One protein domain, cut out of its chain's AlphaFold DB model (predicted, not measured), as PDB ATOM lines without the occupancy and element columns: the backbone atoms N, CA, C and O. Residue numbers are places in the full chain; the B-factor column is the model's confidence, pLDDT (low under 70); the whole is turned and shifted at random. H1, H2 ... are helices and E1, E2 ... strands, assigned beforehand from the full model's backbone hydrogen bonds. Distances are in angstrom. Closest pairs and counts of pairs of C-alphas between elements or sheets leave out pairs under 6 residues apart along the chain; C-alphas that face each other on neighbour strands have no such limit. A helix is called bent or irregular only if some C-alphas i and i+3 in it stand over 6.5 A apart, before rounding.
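What this domain is: This is residues 8 to 140 of the 141 residues of an uncharacterized protein of Mycoplasma mucosicanis (UniProt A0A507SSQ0). An elongated body has a bent two-stranded hairpin, E1 and E2, with long loops toward one end and the helices H3, H4 and H5 toward the other; H2 lies between, with short H1 packed on it. H4 packs on H2 and folds back into H5, on which H3 packs. The 133 printed residues include five named helices and two named strands, in the order H1 E1 E2 H2 H3 H4 H5, the sheet E1 - E2 being antiparallel. The class is mixed, with under half of the residues in named elements; the whole is compact, with a radius of gyration of the C-alphas of 15.0 A and spans of 46 by 27 by 27 A.

How they stand to each other: E1, residues 67 to 74, and E2, residues 77 to 84, are an antiparallel hairpin; N 68 and O 83, 2.7 A apart, are within hydrogen-bond range. E1 bends by 76 degrees at residue 71, E2 by 70 degrees at residue 80. H2, residues 86 to 96, touches H1, residues 22 to 25; their closest C-alphas, of Leu 25 and Tyr 86, are 6.2 A apart. H2 touches H4, residues 112 to 125, at a steep tilt of 46 degrees, closest at the C-alphas of Ala 87 and Leu 118, 5.1 A. H4, with residues 119 to 123 alone, touches H5, residues 128 to 139, in a helical hairpin at a shallow tilt of 31 degrees, closest at the C-alphas of Phe 122 and Cys 130, 4.7 A. H3, residues 102 to 107, touches H5, closest at the C-alphas of Ile 102 and Tyr 133, 6.7 A. Every O i to N i+4 pair is within hydrogen-bond range in H2 and H4, against 1 of 2 in H3 and 5 of 8 in H5; H1 is too short for such a pair.

Where its parts are: E1 is 17.6 A long, E2 19.0 A, H2 15.4 A, H4 20.3 A and H5 18.5 A. H5 is irregular, with C-alphas 135 and 138 7.4 A apart. C-alpha 22 of H1 is at (93.774, -59.228, -8.962) and C-alpha 139 of H5 at (93.230, -41.096, 9.308).

The domain as a whole: The C-alphas farthest apart, of Pro 49 and Ser 138, are 48.0 A apart. The printed part has no cut. The link from H1 to E1, 41 residues, is long. pLDDT is under 70 in residues 29 to 42, 98 to 109 and 137 to 140.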
ATOM      1  N   ARG A   8      93.505 -68.689 -19.532       90.75
ATOM      2  CA  ARG A   8      94.387 -69.440 -18.639       90.75
ATOM      3  C   ARG A   8      93.598 -70.542 -17.936       90.75
ATOM      4  O   ARG A   8      92.429 -70.391 -17.588       90.75
ATOM      5  N   THR A   9      94.264 -71.660 -17.678       91.56
ATOM      6  CA  THR A   9      93.685 -72.787 -16.947       91.56
ATOM      7  C   THR A   9      93.713 -72.517 -15.450       91.56
ATOM      8  O   THR A   9      94.764 -72.253 -14.869       91.56
ATOM      9  N   ILE A  10      92.554 -72.633 -14.807       92.00
ATOM     10  CA  ILE A  10      92.441 -72.583 -13.349       92.00
ATOM     11  C   ILE A  10      92.500 -74.018 -12.830       92.00
ATOM     12  O   ILE A  10      91.612 -74.821 -13.124       92.00
ATOM     13  N   LEU A  11      93.547 -74.344 -12.071       92.75
ATOM     14  CA  LEU A  11      93.651 -75.637 -11.391       92.75
ATOM     15  C   LEU A  11      92.613 -75.758 -10.267       92.75
ATOM     16  O   LEU A  11      91.981 -74.781  -9.863       92.75
ATOM     17  N   GLN A  12      92.446 -76.968  -9.734       93.88
ATOM     18  CA  GLN A  12      91.535 -77.203  -8.618       93.88
ATOM     19  C   GLN A  12      91.918 -76.344  -7.405       93.88
ATOM     20  O   GLN A  12      93.012 -76.468  -6.854       93.88
ATOM     21  N   THR A  13      90.982 -75.492  -6.989       96.38
ATOM     22  CA  THR A  13      91.139 -74.606  -5.830       96.38
ATOM     23  C   THR A  13      90.652 -75.265  -4.538       96.38
ATOM     24  O   THR A  13      89.814 -76.173  -4.539       96.38
ATOM     25  N   SER A  14      91.168 -74.791  -3.409       96.44
ATOM     26  CA  SER A  14      90.840 -75.226  -2.053       96.44
ATOM     27  C   SER A  14      91.122 -74.106  -1.046       96.44
ATOM     28  O   SER A  14      91.681 -73.067  -1.382       96.44
ATOM     29  N   TYR A  15      90.841 -74.342   0.236       95.00
ATOM     30  CA  TYR A  15      91.291 -73.446   1.310       95.00
ATOM     31  C   TYR A  15      92.821 -73.295   1.411       95.00
ATOM     32  O   TYR A  15      93.288 -72.408   2.117       95.00
ATOM     33  N   LYS A  16      93.602 -74.165   0.757       93.75
ATOM     34  CA  LYS A  16      95.069 -74.088   0.737       93.75
ATOM     35  C   LYS A  16      95.608 -73.374  -0.506       93.75
ATOM     36  O   LYS A  16      96.705 -72.838  -0.433       93.75
ATOM     37  N   ASN A  17      94.860 -73.379  -1.611       95.50
ATOM     38  CA  ASN A  17      95.230 -72.773  -2.891       95.50
ATOM     39  C   ASN A  17      94.001 -72.137  -3.562       95.50
ATOM     40  O   ASN A  17      93.083 -72.821  -4.000       95.50
ATOM     41  N   TYR A  18      93.941 -70.816  -3.625       96.38
ATOM     42  CA  TYR A  18      92.720 -70.105  -4.017       96.38
ATOM     43  C   TYR A  18      93.032 -68.927  -4.927       96.38
ATOM     44  O   TYR A  18      94.168 -68.456  -5.007       96.38
ATOM     45  N   LEU A  19      92.013 -68.451  -5.639       94.00
ATOM     46  CA  LEU A  19      92.119 -67.198  -6.378       94.00
ATOM     47  C   LEU A  19      92.167 -66.048  -5.372       94.00
ATOM     48  O   LEU A  19      91.411 -66.048  -4.405       94.00
ATOM     49  N   SER A  20      93.073 -65.099  -5.571       92.88
ATOM     50  CA  SER A  20      93.228 -63.927  -4.708       92.88
ATOM     51  C   SER A  20      93.841 -62.765  -5.488       92.88
ATOM     52  O   SER A  20      94.139 -62.908  -6.681       92.88
ATOM     53  N   LYS A  21      94.044 -61.626  -4.814       88.06
ATOM     54  CA  LYS A  21      94.594 -60.382  -5.381       88.06
ATOM     55  C   LYS A  21      93.788 -59.996  -6.621       88.06
ATOM     56  O   LYS A  21      92.570 -60.142  -6.604       88.06
ATOM     57  N   TYR A  22      94.439 -59.596  -7.712       84.00
ATOM     58  CA  TYR A  22      93.774 -59.228  -8.962       84.00
ATOM     59  C   TYR A  22      92.744 -60.253  -9.456       84.00
ATOM     60  O   TYR A  22      91.719 -59.837  -9.981       84.00
ATOM     61  N   HIS A  23      92.953 -61.562  -9.256       87.44
ATOM     62  CA  HIS A  23      91.954 -62.556  -9.663       87.44
ATOM     63  C   HIS A  23      90.647 -62.383  -8.888       87.44
ATOM     64  O   HIS A  23      89.593 -62.333  -9.498       87.44
ATOM     65  N   SER A  24      90.701 -62.261  -7.560       87.88
ATOM     66  CA  SER A  24      89.501 -62.054  -6.737       87.88
ATOM     67  C   SER A  24      88.925 -60.647  -6.844       87.88
ATOM     68  O   SER A  24      87.710 -60.494  -6.783       87.88
ATOM     69  N   LEU A  25      89.785 -59.633  -6.983       83.69
ATOM     70  CA  LEU A  25      89.375 -58.229  -7.071       83.69
ATOM     71  C   LEU A  25      88.619 -57.934  -8.374       83.69
ATOM     72  O   LEU A  25      87.773 -57.058  -8.373       83.69
ATOM     73  N   ASN A  26      88.884 -58.686  -9.449       78.00
ATOM     74  CA  ASN A  26      88.192 -58.549 -10.738       78.00
ATOM     75  C   ASN A  26      87.016 -59.528 -10.924       78.00
ATOM     76  O   ASN A  26      86.404 -59.561 -11.990       78.00
ATOM     77  N   LEU A  27      86.713 -60.375  -9.936       77.69
ATOM     78  CA  LEU A  27      85.547 -61.254 -10.002       77.69
ATOM     79  C   LEU A  27      84.345 -60.538  -9.396       77.69
ATOM     80  O   LEU A  27      84.414 -60.071  -8.266       77.69
ATOM     81  N   TYR A  28      83.207 -60.528 -10.084       71.00
ATOM     82  CA  TYR A  28      81.955 -60.086  -9.476       71.00
ATOM     83  C   TYR A  28      81.459 -61.155  -8.484       71.00
ATOM     84  O   TYR A  28      80.769 -62.101  -8.861       71.00
ATOM     85  N   LEU A  29      81.899 -61.072  -7.223       63.59
ATOM     86  CA  LEU A  29      81.576 -62.064  -6.186       63.59
ATOM     87  C   LEU A  29      80.301 -61.714  -5.409       63.59
ATOM     88  O   LEU A  29      79.593 -62.615  -4.958       63.59
ATOM     89  N   ASP A  30      80.054 -60.420  -5.223       63.69
ATOM     90  CA  ASP A  30      78.914 -59.809  -4.545       63.69
ATOM     91  C   ASP A  30      78.894 -58.299  -4.858       63.69
ATOM     92  O   ASP A  30      79.819 -57.776  -5.483       63.69
ATOM     93  N   ASP A  31      77.864 -57.586  -4.395       63.50
ATOM     94  CA  ASP A  31      77.738 -56.132  -4.587       63.50
ATOM     95  C   ASP A  31      78.903 -55.342  -3.958       63.50
ATOM     96  O   ASP A  31      79.172 -54.212  -4.352       63.50
ATOM     97  N   LYS A  32      79.646 -55.944  -3.019       56.94
ATOM     98  CA  LYS A  32      80.829 -55.339  -2.386       56.94
ATOM     99  C   LYS A  32      82.084 -55.465  -3.251       56.94
ATOM    100  O   LYS A  32      83.033 -54.713  -3.053       56.94
ATOM    101  N   ASN A  33      82.081 -56.387  -4.210       53.53
ATOM    102  CA  ASN A  33      83.082 -56.502  -5.267       53.53
ATOM    103  C   ASN A  33      82.756 -55.624  -6.491       53.53
ATOM    104  O   ASN A  33      83.544 -55.592  -7.431       53.53
ATOM    105  N   ASN A  34      81.634 -54.893  -6.490       54.19
ATOM    106  CA  ASN A  34      81.208 -54.044  -7.610       54.19
ATOM    107  C   ASN A  34      82.017 -52.734  -7.739       54.19
ATOM    108  O   ASN A  34      81.966 -52.055  -8.756       54.19
ATOM    109  N   TYR A  35      82.792 -52.368  -6.718       48.75
ATOM    110  CA  TYR A  35      83.586 -51.128  -6.709       48.75
ATOM    111  C   TYR A  35      84.945 -51.263  -7.402       48.75
ATOM    112  O   TYR A  35      85.746 -50.331  -7.416       48.75
ATOM    113  N   ALA A  36      85.233 -52.452  -7.921       51.22
ATOM    114  CA  ALA A  36      86.575 -52.920  -8.171       51.22
ATOM    115  C   ALA A  36      86.781 -53.242  -9.660       51.22
ATOM    116  O   ALA A  36      87.046 -54.382 -10.024       51.22
ATOM    117  N   ASP A  37      86.746 -52.226 -10.524       50.59
ATOM    118  CA  ASP A  37      87.288 -52.341 -11.886       50.59
ATOM    119  C   ASP A  37      88.818 -52.157 -11.857       50.59
ATOM    120  O   ASP A  37      89.383 -51.151 -12.300       50.59
ATOM    121  N   TRP A  38      89.511 -53.130 -11.251       58.28
ATOM    122  CA  TRP A  38      90.978 -53.172 -11.174       58.28
ATOM    123  C   TRP A  38      91.523 -53.738 -12.482       58.28
ATOM    124  O   TRP A  38      92.157 -54.796 -12.492       58.28
ATOM    125  N   HIS A  39      91.203 -53.053 -13.581       55.69
ATOM    126  CA  HIS A  39      91.592 -53.319 -14.960       55.69
ATOM    127  C   HIS A  39      92.850 -54.187 -15.086       55.69
ATOM    128  O   HIS A  39      93.948 -53.652 -15.102       55.69
ATOM    129  N   HIS A  40      92.687 -55.507 -15.243       53.97
ATOM    130  CA  HIS A  40      93.566 -56.383 -16.029       53.97
ATOM    131  C   HIS A  40      92.856 -57.722 -16.297       53.97
ATOM    132  O   HIS A  40      93.212 -58.760 -15.735       53.97
ATOM    133  N   ILE A  41      91.904 -57.731 -17.244       57.28
ATOM    134  CA  ILE A  41      91.383 -58.956 -17.902       57.28
ATOM    135  C   ILE A  41      92.526 -59.933 -18.267       57.28
ATOM    136  O   ILE A  41      92.370 -61.149 -18.186       57.28
ATOM    137  N   ASN A  42      93.720 -59.405 -18.550       64.56
ATOM    138  CA  ASN A  42      94.968 -60.134 -18.798       64.56
ATOM    139  C   ASN A  42      95.396 -61.114 -17.686       64.56
ATOM    140  O   ASN A  42      96.273 -61.933 -17.920       64.56
ATOM    141  N   MET A  43      94.827 -61.068 -16.477       77.94
ATOM    142  CA  MET A  43      95.136 -62.067 -15.440       77.94
ATOM    143  C   MET A  43      94.506 -63.427 -15.747       77.94
ATOM    144  O   MET A  43      95.066 -64.465 -15.396       77.94
ATOM    145  N   PHE A  44      93.373 -63.409 -16.448       85.56
ATOM    146  CA  PHE A  44      92.623 -64.586 -16.861       85.56
ATOM    147  C   PHE A  44      92.959 -65.028 -18.295       85.56
ATOM    148  O   PHE A  44      92.697 -66.171 -18.652       85.56
ATOM    149  N   TYR A  45      93.610 -64.190 -19.102       87.38
ATOM    150  CA  TYR A  45      93.992 -64.512 -20.480       87.38
ATOM    151  C   TYR A  45      95.506 -64.437 -20.695       87.38
ATOM    152  O   TYR A  45      96.228 -63.790 -19.951       87.38
ATOM    153  N   SER A  46      96.014 -65.107 -21.723       87.12
ATOM    154  CA  SER A  46      97.430 -65.109 -22.084       87.12
ATOM    155  C   SER A  46      97.614 -65.138 -23.594       87.12
ATOM    156  O   SER A  46      96.785 -65.680 -24.314       87.12
ATOM    157  N   ASN A  47      98.737 -64.619 -24.088       89.25
ATOM    158  CA  ASN A  47      99.160 -64.821 -25.476       89.25
ATOM    159  C   ASN A  47      99.810 -66.199 -25.716       89.25
ATOM    160  O   ASN A  47     100.145 -66.531 -26.852       89.25
ATOM    161  N   LYS A  48     100.002 -67.001 -24.660       88.31
ATOM    162  CA  LYS A  48     100.533 -68.365 -24.725       88.31
ATOM    163  C   LYS A  48      99.430 -69.376 -24.396       88.31
ATOM    164  O   LYS A  48      98.759 -69.219 -23.372       88.31
ATOM    165  N   PRO A  49      99.266 -70.439 -25.200       90.88
ATOM    166  CA  PRO A  49      98.311 -71.493 -24.889       90.88
ATOM    167  C   PRO A  49      98.714 -72.240 -23.608       90.88
ATOM    168  O   PRO A  49      99.892 -72.311 -23.257       90.88
ATOM    169  N   ASN A  50      97.724 -72.826 -22.929       89.44
ATOM    170  CA  ASN A  50      97.893 -73.705 -21.762       89.44
ATOM    171  C   ASN A  50      98.574 -73.073 -20.533       89.44
ATOM    172  O   ASN A  50      99.025 -73.794 -19.643       89.44
ATOM    173  N   GLN A  51      98.652 -71.743 -20.440       92.56
ATOM    174  CA  GLN A  51      99.142 -71.108 -19.218       92.56
ATOM    175  C   GLN A  51      98.174 -71.317 -18.054       92.56
ATOM    176  O   GLN A  51      96.962 -71.210 -18.209       92.56
ATOM    177  N   ILE A  52      98.727 -71.579 -16.874       92.69
ATOM    178  CA  ILE A  52      97.973 -71.803 -15.638       92.69
ATOM    179  C   ILE A  52      97.866 -70.490 -14.864       92.69
ATOM    180  O   ILE A  52      98.806 -69.699 -14.893       92.69
ATOM    181  N   ILE A  53      96.737 -70.250 -14.193       90.69
ATOM    182  CA  ILE A  53      96.565 -69.134 -13.253       90.69
ATOM    183  C   ILE A  53      97.364 -69.370 -11.968       90.69
ATOM    184  O   ILE A  53      97.290 -70.442 -11.367       90.69
ATOM    185  N   ASP A  54      98.063 -68.333 -11.509       89.50
ATOM    186  CA  ASP A  54      98.799 -68.357 -10.249       89.50
ATOM    187  C   ASP A  54      97.828 -68.299  -9.060       89.50
ATOM    188  O   ASP A  54      97.200 -67.272  -8.781       89.50
ATOM    189  N   LEU A  55      97.698 -69.424  -8.355       93.44
ATOM    190  CA  LEU A  55      96.908 -69.511  -7.128       93.44
ATOM    191  C   LEU A  55      97.694 -68.945  -5.941       93.44
ATOM    192  O   LEU A  55      98.910 -69.097  -5.837       93.44
ATOM    193  N   SER A  56      96.980 -68.307  -5.018       94.00
ATOM    194  CA  SER A  56      97.537 -67.827  -3.755       94.00
ATOM    195  C   SER A  56      97.448 -68.895  -2.672       94.00
ATOM    196  O   SER A  56      96.545 -69.733  -2.673       94.00
ATOM    197  N   PHE A  57      98.398 -68.840  -1.744       93.12
ATOM    198  CA  PHE A  57      98.516 -69.726  -0.591       93.12
ATOM    199  C   PHE A  57      98.554 -68.867   0.672       93.12
ATOM    200  O   PHE A  57      99.062 -67.743   0.646       93.12
ATOM    201  N   ASP A  58      98.035 -69.384   1.785       85.69
ATOM    202  CA  ASP A  58      98.055 -68.657   3.056       85.69
ATOM    203  C   ASP A  58      99.477 -68.573   3.634       85.69
ATOM    204  O   ASP A  58      99.905 -69.431   4.400       85.69
ATOM    205  N   LYS A  59     100.210 -67.523   3.257       88.25
ATOM    206  CA  LYS A  59     101.539 -67.191   3.798       88.25
ATOM    207  C   LYS A  59     101.489 -66.206   4.973       88.25
ATOM    208  O   LYS A  59     102.528 -65.809   5.488       88.25
ATOM    209  N   TYR A  60     100.284 -65.803   5.384       89.00
ATOM    210  CA  TYR A  60     100.063 -64.718   6.342       89.00
ATOM    211  C   TYR A  60      99.432 -65.184   7.662       89.00
ATOM    212  O   TYR A  60      99.056 -64.357   8.489       89.00
ATOM    213  N   ASN A  61      99.334 -66.496   7.890       87.81
ATOM    214  CA  ASN A  61      98.752 -67.090   9.101       87.81
ATOM    215  C   ASN A  61      97.301 -66.651   9.372       87.81
ATOM    216  O   ASN A  61      96.856 -66.599  10.517       87.81
ATOM    217  N   LEU A  62      96.544 -66.337   8.320       92.19
ATOM    218  CA  LEU A  62      95.135 -65.953   8.432       92.19
ATOM    219  C   LEU A  62      94.197 -67.173   8.376       92.19
ATOM    220  O   LEU A  62      92.982 -67.058   8.569       92.19
ATOM    221  N   GLY A  63      94.743 -68.355   8.089       92.38
ATOM    222  CA  GLY A  63      94.011 -69.594   7.909       92.38
ATOM    223  C   GLY A  63      92.954 -69.463   6.815       92.38
ATOM    224  O   GLY A  63      93.155 -68.833   5.776       92.38
ATOM    225  N   LYS A  64      91.771 -70.025   7.081       95.00
ATOM    226  CA  LYS A  64      90.624 -69.987   6.158       95.00
ATOM    227  C   LYS A  64      89.914 -68.630   6.108       95.00
ATOM    228  O   LYS A  64      88.932 -68.488   5.380       95.00
ATOM    229  N   LYS A  65      90.333 -67.654   6.919       94.50
ATOM    230  CA  LYS A  65      89.585 -66.410   7.086       94.50
ATOM    231  C   LYS A  65      89.609 -65.588   5.801       94.50
ATOM    232  O   LYS A  65      90.666 -65.388   5.205       94.50
ATOM    233  N   GLY A  66      88.429 -65.155   5.367       93.69
ATOM    234  CA  GLY A  66      88.268 -64.446   4.102       93.69
ATOM    235  C   GLY A  66      88.449 -65.324   2.859       93.69
ATOM    236  O   GLY A  66      88.547 -64.775   1.774       93.69
ATOM    237  N   ILE A  67      88.482 -66.659   2.973       96.06
ATOM    238  CA  ILE A  67      88.415 -67.560   1.813       96.06
ATOM    239  C   ILE A  67      86.971 -68.035   1.646       96.06
ATOM    240  O   ILE A  67      86.405 -68.696   2.517       96.06
ATOM    241  N   LEU A  68      86.378 -67.707   0.507       94.50
ATOM    242  CA  LEU A  68      84.993 -67.977   0.163       94.50
ATOM    243  C   LEU A  68      84.913 -69.168  -0.789       94.50
ATOM    244  O   LEU A  68      85.567 -69.189  -1.827       94.50
ATOM    245  N   LYS A  69      84.057 -70.140  -0.470       95.38
ATOM    246  CA  LYS A  69      83.633 -71.178  -1.416       95.38
ATOM    247  C   LYS A  69      82.418 -70.659  -2.185       95.38
ATOM    248  O   LYS A  69      81.389 -70.362  -1.569       95.38
ATOM    249  N   ARG A  70      82.538 -70.506  -3.503       90.88
ATOM    250  CA  ARG A  70      81.507 -69.905  -4.364       90.88
ATOM    251  C   ARG A  70      81.349 -70.688  -5.658       90.88
ATOM    252  O   ARG A  70      82.325 -71.205  -6.188       90.88
ATOM    253  N   LYS A  71      80.115 -70.764  -6.155       91.50
ATOM    254  CA  LYS A  71      79.828 -71.190  -7.525       91.50
ATOM    255  C   LYS A  71      79.962 -69.950  -8.406       91.50
ATOM    256  O   LYS A  71      79.274 -68.972  -8.137       91.50
ATOM    257  N   LEU A  72      80.881 -69.966  -9.364       88.00
ATOM    258  CA  LEU A  72      81.165 -68.829 -10.240       88.00
ATOM    259  C   LEU A  72      81.256 -69.309 -11.683       88.00
ATOM    260  O   LEU A  72      81.733 -70.419 -11.938       88.00
ATOM    261  N   THR A  73      80.866 -68.433 -12.601       86.19
ATOM    262  CA  THR A  73      81.120 -68.588 -14.032       86.19
ATOM    263  C   THR A  73      82.343 -67.758 -14.389       86.19
ATOM    264  O   THR A  73      82.329 -66.541 -14.235       86.19
ATOM    265  N   ILE A  74      83.415 -68.421 -14.824       83.88
ATOM    266  CA  ILE A  74      84.624 -67.766 -15.339       83.88
ATOM    267  C   ILE A  74      84.817 -68.249 -16.775       83.88
ATOM    268  O   ILE A  74      84.825 -69.460 -17.021       83.88
ATOM    269  N   PHE A  75      84.953 -67.307 -17.713       82.50
ATOM    270  CA  PHE A  75      84.797 -67.565 -19.149       82.50
ATOM    271  C   PHE A  75      83.405 -68.164 -19.411       82.50
ATOM    272  O   PHE A  75      82.412 -67.542 -19.051       82.50
ATOM    273  N   ASP A  76      83.334 -69.398 -19.909       81.12
ATOM    274  CA  ASP A  76      82.089 -70.124 -20.183       81.12
ATOM    275  C   ASP A  76      81.899 -71.340 -19.257       81.12
ATOM    276  O   ASP A  76      81.098 -72.234 -19.528       81.12
ATOM    277  N   LYS A  77      82.672 -71.419 -18.161       82.25
ATOM    278  CA  LYS A  77      82.649 -72.556 -17.234       82.25
ATOM    279  C   LYS A  77      82.124 -72.145 -15.868       82.25
ATOM    280  O   LYS A  77      82.795 -71.444 -15.110       82.25
ATOM    281  N   GLU A  78      80.957 -72.672 -15.521       89.25
ATOM    282  CA  GLU A  78      80.416 -72.580 -14.169       89.25
ATOM    283  C   GLU A  78      80.954 -73.726 -13.301       89.25
ATOM    284  O   GLU A  78      80.792 -74.907 -13.614       89.25
ATOM    285  N   THR A  79      81.618 -73.401 -12.192       91.81
ATOM    286  CA  THR A  79      82.083 -74.407 -11.230       91.81
ATOM    287  C   THR A  79      82.300 -73.806  -9.841       91.81
ATOM    288  O   THR A  79      82.106 -72.611  -9.619       91.81
ATOM    289  N   ILE A  80      82.655 -74.646  -8.868       93.94
ATOM    290  CA  ILE A  80      82.940 -74.209  -7.502       93.94
ATOM    291  C   ILE A  80      84.415 -73.825  -7.390       93.94
ATOM    292  O   ILE A  80      85.297 -74.662  -7.585       93.94
ATOM    293  N   TYR A  81      84.661 -72.589  -6.972       94.62
ATOM    294  CA  TYR A  81      85.984 -72.064  -6.668       94.62
ATOM    295  C   TYR A  81      86.109 -71.660  -5.199       94.62
ATOM    296  O   TYR A  81      85.136 -71.281  -4.541       94.62
ATOM    297  N   TYR A  82      87.339 -71.727  -4.699       96.12
ATOM    298  CA  TYR A  82      87.769 -71.035  -3.495       96.12
ATOM    299  C   TYR A  82      88.447 -69.736  -3.916       96.12
ATOM    300  O   TYR A  82      89.402 -69.748  -4.698       96.12
ATOM    301  N   VAL A  83      87.921 -68.625  -3.414       94.12
ATOM    302  CA  VAL A  83      88.320 -67.268  -3.792       94.12
ATOM    303  C   VAL A  83      88.470 -66.413  -2.541       94.12
ATOM    304  O   VAL A  83      87.695 -66.552  -1.598       94.12
ATOM    305  N   ALA A  84      89.461 -65.534  -2.495       94.19
ATOM    306  CA  ALA A  84      89.574 -64.552  -1.428       94.19
ATOM    307  C   ALA A  84      88.402 -63.559  -1.504       94.19
ATOM    308  O   ALA A  84      88.035 -63.129  -2.599       94.19
ATOM    309  N   SER A  85      87.834 -63.193  -0.352       91.81
ATOM    310  CA  SER A  85      86.946 -62.038  -0.218       91.81
ATOM    311  C   SER A  85      87.703 -60.760  -0.562       91.81
ATOM    312  O   SER A  85      88.935 -60.743  -0.521       91.81
ATOM    313  N   TYR A  86      86.985 -59.673  -0.836       88.06
ATOM    314  CA  TYR A  86      87.612 -58.398  -1.175       88.06
ATOM    315  C   TYR A  86      88.651 -57.955  -0.133       88.06
ATOM    316  O   TYR A  86      89.814 -57.744  -0.466       88.06
ATOM    317  N   ALA A  87      88.285 -57.935   1.154       90.25
ATOM    318  CA  ALA A  87      89.209 -57.564   2.229       90.25
ATOM    319  C   ALA A  87      90.442 -58.486   2.299       90.25
ATOM    320  O   ALA A  87      91.549 -58.022   2.577       90.25
ATOM    321  N   ARG A  88      90.278 -59.791   2.027       93.75
ATOM    322  CA  ARG A  88      91.391 -60.749   2.013       93.75
ATOM    323  C   ARG A  88      92.294 -60.507   0.808       93.75
ATOM    324  O   ARG A  88      93.504 -60.428   0.974       93.75
ATOM    325  N   ALA A  89      91.721 -60.341  -0.379       91.06
ATOM    326  CA  ALA A  89      92.462 -60.067  -1.601       91.06
ATOM    327  C   ALA A  89      93.242 -58.746  -1.507       91.06
ATOM    328  O   ALA A  89      94.413 -58.712  -1.879       91.06
ATOM    329  N   MET A  90      92.630 -57.705  -0.934       88.50
ATOM    330  CA  MET A  90      93.277 -56.424  -0.652       88.50
ATOM    331  C   MET A  90      94.432 -56.565   0.335       88.50
ATOM    332  O   MET A  90      95.526 -56.079   0.067       88.50
ATOM    333  N   PHE A  91      94.221 -57.266   1.452       91.06
ATOM    334  CA  PHE A  91      95.276 -57.529   2.429       91.06
ATOM    335  C   PHE A  91      96.495 -58.196   1.775       91.06
ATOM    336  O   PHE A  91      97.628 -57.767   1.988       91.06
ATOM    337  N   GLU A  92      96.269 -59.231   0.961       91.56
ATOM    338  CA  GLU A  92      97.353 -59.968   0.306       91.56
ATOM    339  C   GLU A  92      98.047 -59.156  -0.783       91.56
ATOM    340  O   GLU A  92      99.257 -59.290  -0.954       91.56
ATOM    341  N   TRP A  93      97.291 -58.325  -1.500       87.75
ATOM    342  CA  TRP A  93      97.814 -57.413  -2.510       87.75
ATOM    343  C   TRP A  93      98.720 -56.346  -1.882       87.75
ATOM    344  O   TRP A  93      99.862 -56.191  -2.305       87.75
ATOM    345  N   LEU A  94      98.280 -55.703  -0.796       86.12
ATOM    346  CA  LEU A  94      99.066 -54.697  -0.066       86.12
ATOM    347  C   LEU A  94     100.382 -55.244   0.503       86.12
ATOM    348  O   LEU A  94     101.347 -54.500   0.653       86.12
ATOM    349  N   HIS A  95     100.432 -56.536   0.828       87.12
ATOM    350  CA  HIS A  95     101.656 -57.184   1.301       87.12
ATOM    351  C   HIS A  95     102.621 -57.569   0.174       87.12
ATOM    352  O   HIS A  95     103.824 -57.648   0.412       87.12
ATOM    353  N   ASP A  96     102.119 -57.821  -1.036       82.31
ATOM    354  CA  ASP A  96     102.966 -58.105  -2.197       82.31
ATOM    355  C   ASP A  96     103.609 -56.832  -2.763       82.31
ATOM    356  O   ASP A  96     104.726 -56.879  -3.276       82.31
ATOM    357  N   PHE A  97     102.930 -55.692  -2.634       74.56
ATOM    358  CA  PHE A  97     103.414 -54.390  -3.078       74.56
ATOM    359  C   PHE A  97     103.874 -53.546  -1.884       74.56
ATOM    360  O   PHE A  97     103.326 -52.483  -1.611       74.56
ATOM    361  N   SER A  98     104.920 -54.003  -1.189       60.03
ATOM    362  CA  SER A  98     105.509 -53.335  -0.010       60.03
ATOM    363  C   SER A  98     106.015 -51.902  -0.254       60.03
ATOM    364  O   SER A  98     106.421 -51.225   0.690       60.03
ATOM    365  N   THR A  99     106.006 -51.440  -1.507       57.25
ATOM    366  CA  THR A  99     106.325 -50.068  -1.919       57.25
ATOM    367  C   THR A  99     105.110 -49.145  -1.991       57.25
ATOM    368  O   THR A  99     105.304 -47.935  -2.113       57.25
ATOM    369  N   LEU A 100     103.880 -49.678  -1.957       56.09
ATOM    370  CA  LEU A 100     102.680 -48.849  -1.866       56.09
ATOM    371  C   LEU A 100     102.711 -48.126  -0.528       56.09
ATOM    372  O   LEU A 100     102.876 -48.728   0.538       56.09
ATOM    373  N   ARG A 101     102.627 -46.803  -0.597       55.88
ATOM    374  CA  ARG A 101     102.653 -45.978   0.602       55.88
ATOM    375  C   ARG A 101     101.264 -46.035   1.214       55.88
ATOM    376  O   ARG A 101     100.263 -46.153   0.523       55.88
ATOM    377  N   ILE A 102     101.198 -45.874   2.527       58.66
ATOM    378  CA  ILE A 102      99.950 -45.815   3.303       58.66
ATOM    379  C   ILE A 102      98.908 -44.850   2.693       58.66
ATOM    380  O   ILE A 102      97.710 -45.087   2.815       58.66
ATOM    381  N   TYR A 103      99.356 -43.802   1.994       56.62
ATOM    382  CA  TYR A 103      98.500 -42.857   1.268       56.62
ATOM    383  C   TYR A 103      97.626 -43.515   0.189       56.62
ATOM    384  O   TYR A 103      96.475 -43.116   0.038       56.62
ATOM    385  N   ASP A 104      98.118 -44.566  -0.470       59.72
ATOM    386  CA  ASP A 104      97.401 -45.259  -1.544       59.72
ATOM    387  C   ASP A 104      96.155 -45.981  -0.994       59.72
ATOM    388  O   ASP A 104      95.141 -46.087  -1.668       59.72
ATOM    389  N   ILE A 105      96.178 -46.413   0.274       63.28
ATOM    390  CA  ILE A 105      95.027 -47.050   0.937       63.28
ATOM    391  C   ILE A 105      93.921 -46.045   1.252       63.28
ATOM    392  O   ILE A 105      92.749 -46.405   1.217       63.28
ATOM    393  N   LYS A 106      94.268 -44.790   1.553       60.94
ATOM    394  CA  LYS A 106      93.273 -43.747   1.841       60.94
ATOM    395  C   LYS A 106      92.459 -43.386   0.597       60.94
ATOM    396  O   LYS A 106      91.280 -43.063   0.714       60.94
ATOM    397  N   GLU A 107      93.082 -43.449  -0.578       61.44
ATOM    398  CA  GLU A 107      92.400 -43.242  -1.860       61.44
ATOM    399  C   GLU A 107      91.470 -44.408  -2.217       61.44
ATOM    400  O   GLU A 107      90.461 -44.220  -2.899       61.44
ATOM    401  N   LEU A 108      91.753 -45.605  -1.698       66.06
ATOM    402  CA  LEU A 108      90.856 -46.748  -1.790       66.06
ATOM    403  C   LEU A 108      89.699 -46.534  -0.805       66.06
ATOM    404  O   LEU A 108      89.757 -46.935   0.354       66.06
ATOM    405  N   MET A 109      88.644 -45.858  -1.261       62.75
ATOM    406  CA  MET A 109      87.416 -45.592  -0.503       62.75
ATOM    407  C   MET A 109      86.696 -46.894  -0.100       62.75
ATOM    408  O   MET A 109      85.707 -47.298  -0.709       62.75
ATOM    409  N   PHE A 110      87.188 -47.584   0.931       73.44
ATOM    410  CA  PHE A 110      86.576 -48.813   1.425       73.44
ATOM    411  C   PHE A 110      85.279 -48.519   2.171       73.44
ATOM    412  O   PHE A 110      85.230 -47.678   3.070       73.44
ATOM    413  N   GLU A 111      84.244 -49.310   1.900       77.38
ATOM    414  CA  GLU A 111      83.091 -49.350   2.791       77.38
ATOM    415  C   GLU A 111      83.519 -49.770   4.210       77.38
ATOM    416  O   GLU A 111      84.355 -50.662   4.396       77.38
ATOM    417  N   LYS A 112      82.882 -49.190   5.235       81.12
ATOM    418  CA  LYS A 112      83.181 -49.474   6.653       81.12
ATOM    419  C   LYS A 112      83.281 -50.974   7.000       81.12
ATOM    420  O   LYS A 112      84.183 -51.333   7.762       81.12
ATOM    421  N   PRO A 113      82.420 -51.878   6.483       83.62
ATOM    422  CA  PRO A 113      82.537 -53.308   6.771       83.62
ATOM    423  C   PRO A 113      83.816 -53.939   6.207       83.62
ATOM    424  O   PRO A 113      84.466 -54.717   6.904       83.62
ATOM    425  N   ILE A 114      84.195 -53.575   4.979       84.44
ATOM    426  CA  ILE A 114      85.420 -54.049   4.320       84.44
ATOM    427  C   ILE A 114      86.636 -53.578   5.111       84.44
ATOM    428  O   ILE A 114      87.525 -54.371   5.425       84.44
ATOM    429  N   LEU A 115      86.636 -52.299   5.487       85.06
ATOM    430  CA  LEU A 115      87.697 -51.711   6.284       85.06
ATOM    431  C   LEU A 115      87.874 -52.440   7.624       85.06
ATOM    432  O   LEU A 115      88.983 -52.817   8.002       85.06
ATOM    433  N   LYS A 116      86.775 -52.701   8.336       87.44
ATOM    434  CA  LYS A 116      86.815 -53.424   9.612       87.44
ATOM    435  C   LYS A 116      87.440 -54.816   9.467       87.44
ATOM    436  O   LYS A 116      88.223 -55.217  10.328       87.44
ATOM    437  N   GLU A 117      87.111 -55.545   8.400       91.44
ATOM    438  CA  GLU A 117      87.727 -56.847   8.115       91.44
ATOM    439  C   GLU A 117      89.219 -56.725   7.794       91.44
ATOM    440  O   GLU A 117      90.021 -57.481   8.339       91.44
ATOM    441  N   LEU A 118      89.598 -55.750   6.966       90.06
ATOM    442  CA  LEU A 118      90.987 -55.507   6.583       90.06
ATOM    443  C   LEU A 118      91.866 -55.175   7.801       90.06
ATOM    444  O   LEU A 118      92.913 -55.795   7.996       90.06
ATOM    445  N   LEU A 119      91.406 -54.276   8.678       89.38
ATOM    446  CA  LEU A 119      92.091 -53.952   9.937       89.38
ATOM    447  C   LEU A 119      92.243 -55.183  10.832       89.38
ATOM    448  O   LEU A 119      93.276 -55.372  11.474       89.38
ATOM    449  N   HIS A 120      91.232 -56.048  10.857       92.75
ATOM    450  CA  HIS A 120      91.309 -57.284  11.614       92.75
ATOM    451  C   HIS A 120      92.350 -58.260  11.038       92.75
ATOM    452  O   HIS A 120      93.050 -58.922  11.802       92.75
ATOM    453  N   TYR A 121      92.521 -58.327   9.715       94.62
ATOM    454  CA  TYR A 121      93.600 -59.114   9.105       94.62
ATOM    455  C   TYR A 121      94.987 -58.572   9.456       94.62
ATOM    456  O   TYR A 121      95.871 -59.362   9.791       94.62
ATOM    457  N   PHE A 122      95.170 -57.247   9.490       91.88
ATOM    458  CA  PHE A 122      96.423 -56.655   9.967       91.88
ATOM    459  C   PHE A 122      96.728 -57.036  11.419       91.88
ATOM    460  O   PHE A 122      97.861 -57.410  11.723       91.88
ATOM    461  N   GLN A 123      95.721 -57.020  12.298       92.94
ATOM    462  CA  GLN A 123      95.870 -57.450  13.693       92.94
ATOM    463  C   GLN A 123      96.247 -58.930  13.824       92.94
ATOM    464  O   GLN A 123      97.072 -59.270  14.666       92.94
ATOM    465  N   LEU A 124      95.655 -59.808  13.007       94.00
ATOM    466  CA  LEU A 124      95.942 -61.244  13.044       94.00
ATOM    467  C   LEU A 124      97.357 -61.569  12.552       94.00
ATOM    468  O   LEU A 124      98.043 -62.372  13.179       94.00
ATOM    469  N   HIS A 125      97.799 -60.957  11.447       94.38
ATOM    470  CA  HIS A 125      99.131 -61.221  10.898       94.38
ATOM    471  C   HIS A 125     100.253 -60.527  11.696       94.38
ATOM    472  O   HIS A 125     101.330 -61.095  11.858       94.38
ATOM    473  N   ASN A 126      99.997 -59.321  12.219       92.62
ATOM    474  CA  ASN A 126     100.847 -58.583  13.168       92.62
ATOM    475  C   ASN A 126     102.336 -58.421  12.774       92.62
ATOM    476  O   ASN A 126     103.229 -58.443  13.626       92.62
ATOM    477  N   CYS A 127     102.630 -58.237  11.487       91.38
ATOM    478  CA  CYS A 127     103.980 -57.905  11.023       91.38
ATOM    479  C   CYS A 127     104.256 -56.388  11.112       91.38
ATOM    480  O   CYS A 127     103.369 -55.597  11.435       91.38
ATOM    481  N   ASN A 128     105.483 -55.953  10.806       89.62
ATOM    482  CA  ASN A 128     105.839 -54.526  10.846       89.62
ATOM    483  C   ASN A 128     104.986 -53.678   9.890       89.62
ATOM    484  O   ASN A 128     104.542 -52.600  10.271       89.62
ATOM    485  N   LEU A 129     104.697 -54.190   8.690       86.38
ATOM    486  CA  LEU A 129     103.831 -53.510   7.727       86.38
ATOM    487  C   LEU A 129     102.387 -53.396   8.249       86.38
ATOM    488  O   LEU A 129     101.781 -52.333   8.172       86.38
ATOM    489  N   CYS A 130     101.855 -54.455   8.872       89.00
ATOM    490  CA  CYS A 130     100.548 -54.402   9.532       89.00
ATOM    491  C   CYS A 130     100.485 -53.316  10.610       89.00
ATOM    492  O   CYS A 130      99.485 -52.608  10.701       89.00
ATOM    493  N   LYS A 131     101.533 -53.186  11.434       88.88
ATOM    494  CA  LYS A 131     101.593 -52.171  12.496       88.88
ATOM    495  C   LYS A 131     101.559 -50.761  11.919       88.88
ATOM    496  O   LYS A 131     100.771 -49.955  12.392       88.88
ATOM    497  N   GLN A 132     102.304 -50.513  10.842       84.88
ATOM    498  CA  GLN A 132     102.269 -49.235  10.128       84.88
ATOM    499  C   GLN A 132     100.856 -48.899   9.628       84.88
ATOM    500  O   GLN A 132     100.369 -47.792   9.844       84.88
ATOM    501  N   TYR A 133     100.148 -49.866   9.033       83.56
ATOM    502  CA  TYR A 133      98.761 -49.655   8.609       83.56
ATOM    503  C   TYR A 133      97.808 -49.390   9.784       83.56
ATOM    504  O   TYR A 133      96.911 -48.554   9.673       83.56
ATOM    505  N   LEU A 134      98.002 -50.069  10.919       85.31
ATOM    506  CA  LEU A 134      97.179 -49.897  12.119       85.31
ATOM    507  C   LEU A 134      97.441 -48.572  12.850       85.31
ATOM    508  O   LEU A 134      96.502 -47.994  13.392       85.31
ATOM    509  N   GLU A 135      98.678 -48.077  12.866       82.94
ATOM    510  CA  GLU A 135      99.039 -46.779  13.459       82.94
ATOM    511  C   GLU A 135      98.389 -45.616  12.706       82.94
ATOM    512  O   GLU A 135      97.960 -44.634  13.308       82.94
ATOM    513  N   CYS A 136      98.226 -45.755  11.392       72.88
ATOM    514  CA  CYS A 136      97.564 -44.749  10.573       72.88
ATOM    515  C   CYS A 136      96.034 -44.799  10.644       72.88
ATOM    516  O   CYS A 136      95.399 -43.954  10.023       72.88
ATOM    517  N   LYS A 137      95.434 -45.727  11.404       67.44
ATOM    518  CA  LYS A 137      93.977 -45.935  11.502       67.44
ATOM    519  C   LYS A 137      93.184 -44.662  11.832       67.44
ATOM    520  O   LYS A 137      92.060 -44.529  11.367       67.44
ATOM    521  N   SER A 138      93.755 -43.723  12.590       58.06
ATOM    522  CA  SER A 138      93.111 -42.439  12.926       58.06
ATOM    523  C   SER A 138      92.835 -41.536  11.718       58.06
ATOM    524  O   SER A 138      92.111 -40.558  11.842       58.06
ATOM    525  N   GLN A 139      93.412 -41.846  10.553       59.41
ATOM    526  CA  GLN A 139      93.230 -41.096   9.308       59.41
ATOM    527  C   GLN A 139      92.106 -41.656   8.413       59.41
ATOM    528  O   GLN A 139      91.964 -41.195   7.278       59.41
ATOM    529  N   TRP A 140      91.393 -42.691   8.878       61.50
ATOM    530  CA  TRP A 140      90.432 -43.484   8.096       61.50
ATOM    531  C   TRP A 140      88.979 -43.251   8.560       61.50
ATOM    532  O   TRP A 140      88.062 -43.827   7.971       61.50
TER     533      TRP A 140